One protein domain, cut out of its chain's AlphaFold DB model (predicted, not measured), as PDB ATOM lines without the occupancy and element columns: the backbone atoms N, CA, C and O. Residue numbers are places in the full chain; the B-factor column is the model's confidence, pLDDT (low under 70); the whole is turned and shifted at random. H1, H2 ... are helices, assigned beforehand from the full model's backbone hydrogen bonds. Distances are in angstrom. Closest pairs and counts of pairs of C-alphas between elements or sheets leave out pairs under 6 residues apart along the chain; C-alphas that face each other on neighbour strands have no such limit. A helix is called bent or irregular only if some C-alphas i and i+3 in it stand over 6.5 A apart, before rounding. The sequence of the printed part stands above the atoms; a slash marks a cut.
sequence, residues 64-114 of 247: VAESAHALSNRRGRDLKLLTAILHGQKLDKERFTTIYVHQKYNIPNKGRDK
ATOM      1  N   VAL A  64      12.596  29.132  54.582       74.81
ATOM      2  CA  VAL A  64      13.368  29.379  53.346       74.81
ATOM      3  C   VAL A  64      12.435  29.788  52.221       74.81
ATOM      4  O   VAL A  64      12.767  30.728  51.501       74.81
ATOM      5  N   ALA A  65      11.269  29.149  52.109       74.94
ATOM      6  CA  ALA A  65      10.254  29.525  51.130       74.94
ATOM      7  C   ALA A  65       9.781  30.974  51.348       74.94
ATOM      8  O   ALA A  65       9.851  31.799  50.435       74.94
ATOM      9  N   GLU A  66       9.405  31.334  52.577       77.50
ATOM     10  CA  GLU A  66       9.007  32.700  52.936       77.50
ATOM     11  C   GLU A  66      10.135  33.714  52.698       77.50
ATOM     12  O   GLU A  66       9.918  34.788  52.124       77.50
ATOM     13  N   SER A  67      11.370  33.363  53.076       77.31
ATOM     14  CA  SER A  67      12.537  34.219  52.839       77.31
ATOM     15  C   SER A  67      12.805  34.418  51.346       77.31
ATOM     16  O   SER A  67      13.139  35.530  50.929       77.31
ATOM     17  N   ALA A  68      12.647  33.376  50.527       78.88
ATOM     18  CA  ALA A  68      12.808  33.454  49.080       78.88
ATOM     19  C   ALA A  68      11.768  34.395  48.455       78.88
ATOM     20  O   ALA A  68      12.129  35.264  47.655       78.88
ATOM     21  N   HIS A  69      10.506  34.308  48.890       79.38
ATOM     22  CA  HIS A  69       9.453  35.236  48.474       79.38
ATOM     23  C   HIS A  69       9.788  36.690  48.829       79.38
ATOM     24  O   HIS A  69       9.740  37.568  47.963       79.38
ATOM     25  N   ALA A  70      10.187  36.958  50.076       83.44
ATOM     26  CA  ALA A  70      10.568  38.302  50.514       83.44
ATOM     27  C   ALA A  70      11.757  38.866  49.711       83.44
ATOM     28  O   ALA A  70      11.791  40.053  49.373       83.44
ATOM     29  N   LEU A  71      12.728  38.014  49.371       82.06
ATOM     30  CA  LEU A  71      13.883  38.387  48.558       82.06
ATOM     31  C   LEU A  71      13.509  38.710  47.111       82.06
ATOM     32  O   LEU A  71      14.022  39.697  46.578       82.06
ATOM     33  N   SER A  72      12.631  37.916  46.496       83.81
ATOM     34  CA  SER A  72      12.143  38.167  45.136       83.81
ATOM     35  C   SER A  72      11.406  39.507  45.065       83.81
ATOM     36  O   SER A  72      11.770  40.393  44.288       83.81
ATOM     37  N   ASN A  73      10.489  39.732  46.010       85.50
ATOM     38  CA  ASN A  73       9.687  40.954  46.095       85.50
ATOM     39  C   ASN A  73      10.515  42.223  46.351       85.50
ATOM     40  O   ASN A  73      10.075  43.329  46.034       85.50
ATOM     41  N   ARG A  74      11.735  42.102  46.894       81.81
ATOM     42  CA  ARG A  74      12.640  43.247  47.084       81.81
ATOM     43  C   ARG A  74      13.092  43.870  45.757       81.81
ATOM     44  O   ARG A  74      13.486  45.035  45.754       81.81
ATOM     45  N   ARG A  75      13.072  43.117  44.652       76.12
ATOM     46  CA  ARG A  75      13.420  43.632  43.315       76.12
ATOM     47  C   ARG A  75      12.263  44.316  42.597       76.12
ATOM     48  O   ARG A  75      12.498  44.976  41.595       76.12
ATOM     49  N   GLY A  76      11.050  44.178  43.114       80.12
ATOM     50  CA  GLY A  76       9.837  44.710  42.513       80.12
ATOM     51  C   GLY A  76       8.651  43.824  42.862       80.12
ATOM     52  O   GLY A  76       8.808  42.628  43.101       80.12
ATOM     53  N   ARG A  77       7.465  44.423  42.905       85.44
ATOM     54  CA  ARG A  77       6.178  43.729  43.020       85.44
ATOM     55  C   ARG A  77       5.327  44.109  41.811       85.44
ATOM     56  O   ARG A  77       5.637  45.096  41.149       85.44
ATOM     57  N   ASP A  78       4.308  43.307  41.520       86.31
ATOM     58  CA  ASP A  78       3.322  43.579  40.462       86.31
ATOM     59  C   ASP A  78       3.939  43.737  39.058       86.31
ATOM     60  O   ASP A  78       3.526  44.554  38.236       86.31
ATOM     61  N   LEU A  79       4.970  42.936  38.779       85.81
ATOM     62  CA  LEU A  79       5.653  42.918  37.489       85.81
ATOM     63  C   LEU A  79       4.811  42.194  36.431       85.81
ATOM     64  O   LEU A  79       4.162  41.185  36.712       85.81
ATOM     65  N   LYS A  80       4.899  42.649  35.174       92.44
ATOM     66  CA  LYS A  80       4.403  41.873  34.025       92.44
ATOM     67  C   LYS A  80       5.103  40.509  33.998       92.44
ATOM     68  O   LYS A  80       6.292  40.428  34.304       92.44
ATOM     69  N   LEU A  81       4.395  39.457  33.578       88.00
ATOM     70  CA  LEU A  81       4.877  38.068  33.642       88.00
ATOM     71  C   LEU A  81       6.286  37.882  33.054       88.00
ATOM     72  O   LEU A  81       7.154  37.302  33.700       88.00
ATOM     73  N   LEU A  82       6.534  38.428  31.860       90.44
ATOM     74  CA  LEU A  82       7.844  38.344  31.209       90.44
ATOM     75  C   LEU A  82       8.944  39.007  32.052       90.44
ATOM     76  O   LEU A  82      10.017  38.441  32.245       90.44
ATOM     77  N   THR A  83       8.661  40.186  32.604       87.81
ATOM     78  CA  THR A  83       9.585  40.917  33.475       87.81
ATOM     79  C   THR A  83       9.868  40.146  34.762       87.81
ATOM     80  O   THR A  83      11.020  40.078  35.185       87.81
ATOM     81  N   ALA A  84       8.847  39.524  35.359       88.31
ATOM     82  CA  ALA A  84       8.993  38.702  36.557       88.31
ATOM     83  C   ALA A  84       9.907  37.489  36.312       88.31
ATOM     84  O   ALA A  84      10.823  37.251  37.099       88.31
ATOM     85  N   ILE A  85       9.716  36.775  35.194       87.75
ATOM     86  CA  ILE A  85      10.551  35.625  34.807       87.75
ATOM     87  C   ILE A  85      12.011  36.057  34.633       87.75
ATOM     88  O   ILE A  85      12.912  35.449  35.211       87.75
ATOM     89  N   LEU A  86      12.252  37.143  33.895       88.38
ATOM     90  CA  LEU A  86      13.604  37.658  33.660       88.38
ATOM     91  C   LEU A  86      14.280  38.121  34.961       88.38
ATOM     92  O   LEU A  86      15.467  37.873  35.182       88.38
ATOM     93  N   HIS A  87      13.535  38.781  35.850       89.12
ATOM     94  CA  HIS A  87      14.048  39.174  37.163       89.12
ATOM     95  C   HIS A  87      14.375  37.973  38.054       89.12
ATOM     96  O   HIS A  87      15.414  38.002  38.721       89.12
ATOM     97  N   GLY A  88      13.547  36.926  38.026       89.94
ATOM     98  CA  GLY A  88      13.814  35.648  38.686       89.94
ATOM     99  C   GLY A  88      15.106  35.006  38.180       89.94
ATOM    100  O   GLY A  88      16.018  34.761  38.960       89.94
ATOM    101  N   GLN A  89      15.269  34.880  36.861       89.31
ATOM    102  CA  GLN A  89      16.495  34.332  36.263       89.31
ATOM    103  C   GLN A  89      17.755  35.115  36.668       89.31
ATOM    104  O   GLN A  89      18.803  34.536  36.967       89.31
ATOM    105  N   LYS A  90      17.667  36.451  36.714       90.00
ATOM    106  CA  LYS A  90      18.774  37.314  37.156       90.00
ATOM    107  C   LYS A  90      19.103  37.105  38.636       90.00
ATOM    108  O   LYS A  90      20.280  37.057  38.993       90.00
ATOM    109  N   LEU A  91      18.083  36.978  39.491       89.44
ATOM    110  CA  LEU A  91      18.241  36.644  40.912       89.44
ATOM    111  C   LEU A  91      18.978  35.319  41.079       89.44
ATOM    112  O   LEU A  91      19.980  35.266  41.796       89.44
ATOM    113  N   ASP A  92      18.519  34.287  40.383       89.50
ATOM    114  CA  ASP A  92      19.063  32.938  40.483       89.50
ATOM    115  C   ASP A  92      20.524  32.903  40.041       89.50
ATOM    116  O   ASP A  92      21.384  32.403  40.768       89.50
ATOM    117  N   LYS A  93      20.856  33.545  38.913       90.00
ATOM    118  CA  LYS A  93      22.238  33.647  38.422       90.00
ATOM    119  C   LYS A  93      23.170  34.299  39.449       90.00
ATOM    120  O   LYS A  93      24.264  33.794  39.711       90.00
ATOM    121  N   GLU A  94      22.754  35.401  40.069       89.12
ATOM    122  CA  GLU A  94      23.537  36.065  41.118       89.12
ATOM    123  C   GLU A  94      23.697  35.195  42.372       89.12
ATOM    124  O   GLU A  94      24.747  35.206  43.020       89.12
ATOM    125  N   ARG A  95      22.676  34.412  42.731       88.00
ATOM    126  CA  ARG A  95      22.745  33.501  43.878       88.00
ATOM    127  C   ARG A  95      23.642  32.308  43.608       88.00
ATOM    128  O   ARG A  95      24.518  32.047  44.427       88.00
ATOM    129  N   PHE A  96      23.511  31.652  42.461       89.56
ATOM    130  CA  PHE A  96      24.375  30.534  42.096       89.56
ATOM    131  C   PHE A  96      25.837  30.955  41.987       89.56
ATOM    132  O   PHE A  96      26.705  30.286  42.540       89.56
ATOM    133  N   THR A  97      26.120  32.101  41.366       88.62
ATOM    134  CA  THR A  97      27.488  32.650  41.313       88.62
ATOM    135  C   THR A  97      28.040  32.953  42.701       88.62
ATOM    136  O   THR A  97      29.180  32.604  42.997       88.62
ATOM    137  N   THR A  98      27.229  33.530  43.587       88.62
ATOM    138  CA  THR A  98      27.611  33.755  44.985       88.62
ATOM    139  C   THR A  98      27.937  32.443  45.703       88.62
ATOM    140  O   THR A  98      28.973  32.346  46.360       88.62
ATOM    141  N   ILE A  99      27.052  31.447  45.602       87.94
ATOM    142  CA  ILE A  99      27.216  30.134  46.239       87.94
ATOM    143  C   ILE A  99      28.488  29.468  45.715       87.94
ATOM    144  O   ILE A  99      29.305  29.010  46.509       87.94
ATOM    145  N   TYR A 100      28.699  29.497  44.399       91.44
ATOM    146  CA  TYR A 100      29.892  28.965  43.752       91.44
ATOM    147  C   TYR A 100      31.173  29.645  44.244       91.44
ATOM    148  O   TYR A 100      32.133  28.969  44.606       91.44
ATOM    149  N   VAL A 101      31.201  30.981  44.301       89.62
ATOM    150  CA  VAL A 101      32.364  31.741  44.787       89.62
ATOM    151  C   VAL A 101      32.661  31.408  46.247       89.62
ATOM    152  O   VAL A 101      33.822  31.212  46.606       89.62
ATOM    153  N   HIS A 102      31.624  31.300  47.078       89.06
ATOM    154  CA  HIS A 102      31.778  30.889  48.466       89.06
ATOM    155  C   HIS A 102      32.328  29.463  48.571       89.06
ATOM    156  O   HIS A 102      33.303  29.249  49.271       89.06
ATOM    157  N   GLN A 103      31.760  28.495  47.851       91.25
ATOM    158  CA  GLN A 103      32.212  27.101  47.892       91.25
ATOM    159  C   GLN A 103      33.647  26.934  47.376       91.25
ATOM    160  O   GLN A 103      34.429  26.198  47.965       91.25
ATOM    161  N   LYS A 104      34.008  27.632  46.293       93.75
ATOM    162  CA  LYS A 104      35.316  27.494  45.643       93.75
ATOM    163  C   LYS A 104      36.434  28.255  46.348       93.75
ATOM    164  O   LYS A 104      37.550  27.754  46.431       93.75
ATOM    165  N   TYR A 105      36.159  29.474  46.802       91.25
ATOM    166  CA  TYR A 105      37.180  30.379  47.341       91.25
ATOM    167  C   TYR A 105      37.011  30.652  48.841       91.25
ATOM    168  O   TYR A 105      37.793  31.406  49.413       91.25
ATOM    169  N   ASN A 106      35.992  30.070  49.483       88.06
ATOM    170  CA  ASN A 106      35.629  30.297  50.884       88.06
ATOM    171  C   ASN A 106      35.424  31.784  51.229       88.06
ATOM    172  O   ASN A 106      35.712  32.223  52.341       88.06
ATOM    173  N   ILE A 107      34.949  32.581  50.260       83.31
ATOM    174  CA  ILE A 107      34.698  34.020  50.424       83.31
ATOM    175  C   ILE A 107      33.234  34.225  50.836       83.31
ATOM    176  O   ILE A 107      32.339  34.036  50.007       83.31
ATOM    177  N   PRO A 108      32.944  34.626  52.089       77.94
ATOM    178  CA  PRO A 108      31.575  34.797  52.566       77.94
ATOM    179  C   PRO A 108      30.882  35.963  51.869       77.94
ATOM    180  O   PRO A 108      31.415  37.075  51.837       77.94
ATOM    181  N   ASN A 109      29.644  35.755  51.409       74.12
ATOM    182  CA  ASN A 109      28.804  36.850  50.930       74.12
ATOM    183  C   ASN A 109      28.300  37.697  52.102       74.12
ATOM    184  O   ASN A 109      27.173  37.563  52.583       74.12
ATOM    185  N   LYS A 110      29.159  38.592  52.583       69.44
ATOM    186  CA  LYS A 110      28.769  39.626  53.532       69.44
ATOM    187  C   LYS A 110      28.233  40.797  52.719       69.44
ATOM    188  O   LYS A 110      28.997  41.674  52.329       69.44
ATOM    189  N   GLY A 111      26.907  40.896  52.583       63.12
ATOM    190  CA  GLY A 111      26.199  42.077  52.042       63.12
ATOM    191  C   GLY A 111      26.402  43.382  52.841       63.12
ATOM    192  O   GLY A 111      25.607  44.315  52.751       63.12
ATOM    193  N   ARG A 112      27.443  43.430  53.678       57.78
ATOM    194  CA  ARG A 112      27.923  44.579  54.437       57.78
ATOM    195  C   ARG A 112      29.057  45.316  53.746       57.78
ATOM    196  O   ARG A 112      29.325  46.439  54.177       57.78
ATOM    197  N   ASP A 113      29.728  44.730  52.750       53.84
ATOM    198  CA  ASP A 113      30.789  45.468  52.075       53.84
ATOM    199  C   ASP A 113      30.164  46.518  51.162       53.84
ATOM    200  O   ASP A 113      29.685  46.266  50.059       53.84
ATOM    201  N   LYS A 114      30.057  47.721  51.713       62.88
ATOM    202  CA  LYS A 114      29.635  48.886  50.964       62.88
ATOM    203  C   LYS A 114      30.792  49.218  50.023       62.88
ATOM    204  O   LYS A 114      31.929  49.264  50.475       62.88
TER     205      LYS A 114
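AT A GLANCE: This is residues 64 to 114 of the 247 residues of an uncharacterized protein of Rhizophagus irregularis (strain DAOM 181602 / DAOM 197198 / MUCL 43194) (UniProt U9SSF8). One long helix, H2, makes the longest axis, and a shorter helix, H1, stands steeply to one side of it near the first half of H2, reached by a looping link. Beyond the other end of H2 an unnamed tail, residues 106 to 114, folds back. The printed part has 51 residues with two named helices, H1 then H2, and no named strand; the class is all helix. It is loose, with a radius of gyration of the C-alphas of 12.9 A, and spans 37 by 24 by 18 A.

HOW THE PARTS SIT: H2, residues 81 to 105, and H1, residues 64 to 73, are close but not clearly touching; their closest C-alphas, those of Gly 88 and Ser 72, are 7.1 A apart. They run opposite ways at a steep tilt of 58 degrees. Residues 64 to 70 of H1 stand free. In H1 and H2 every O i to N i+4 pair is within hydrogen-bond range.

IN THESE COORDINATES: H2 measures 35.9 A from C-alpha 81 at (4.877, 38.068, 33.642) to C-alpha 105 at (37.180, 30.379, 47.341). H1 measures 14.1 A and begins at C-alpha 64, (13.368, 29.379, 53.346).

THE WHOLE: The C-alphas farthest apart, those of Lys 80 and Asn 106, are 37.3 A apart. The printed part has no cut, and the link from H1 to H2 is short. Residues 110 to 114 have pLDDT under 70.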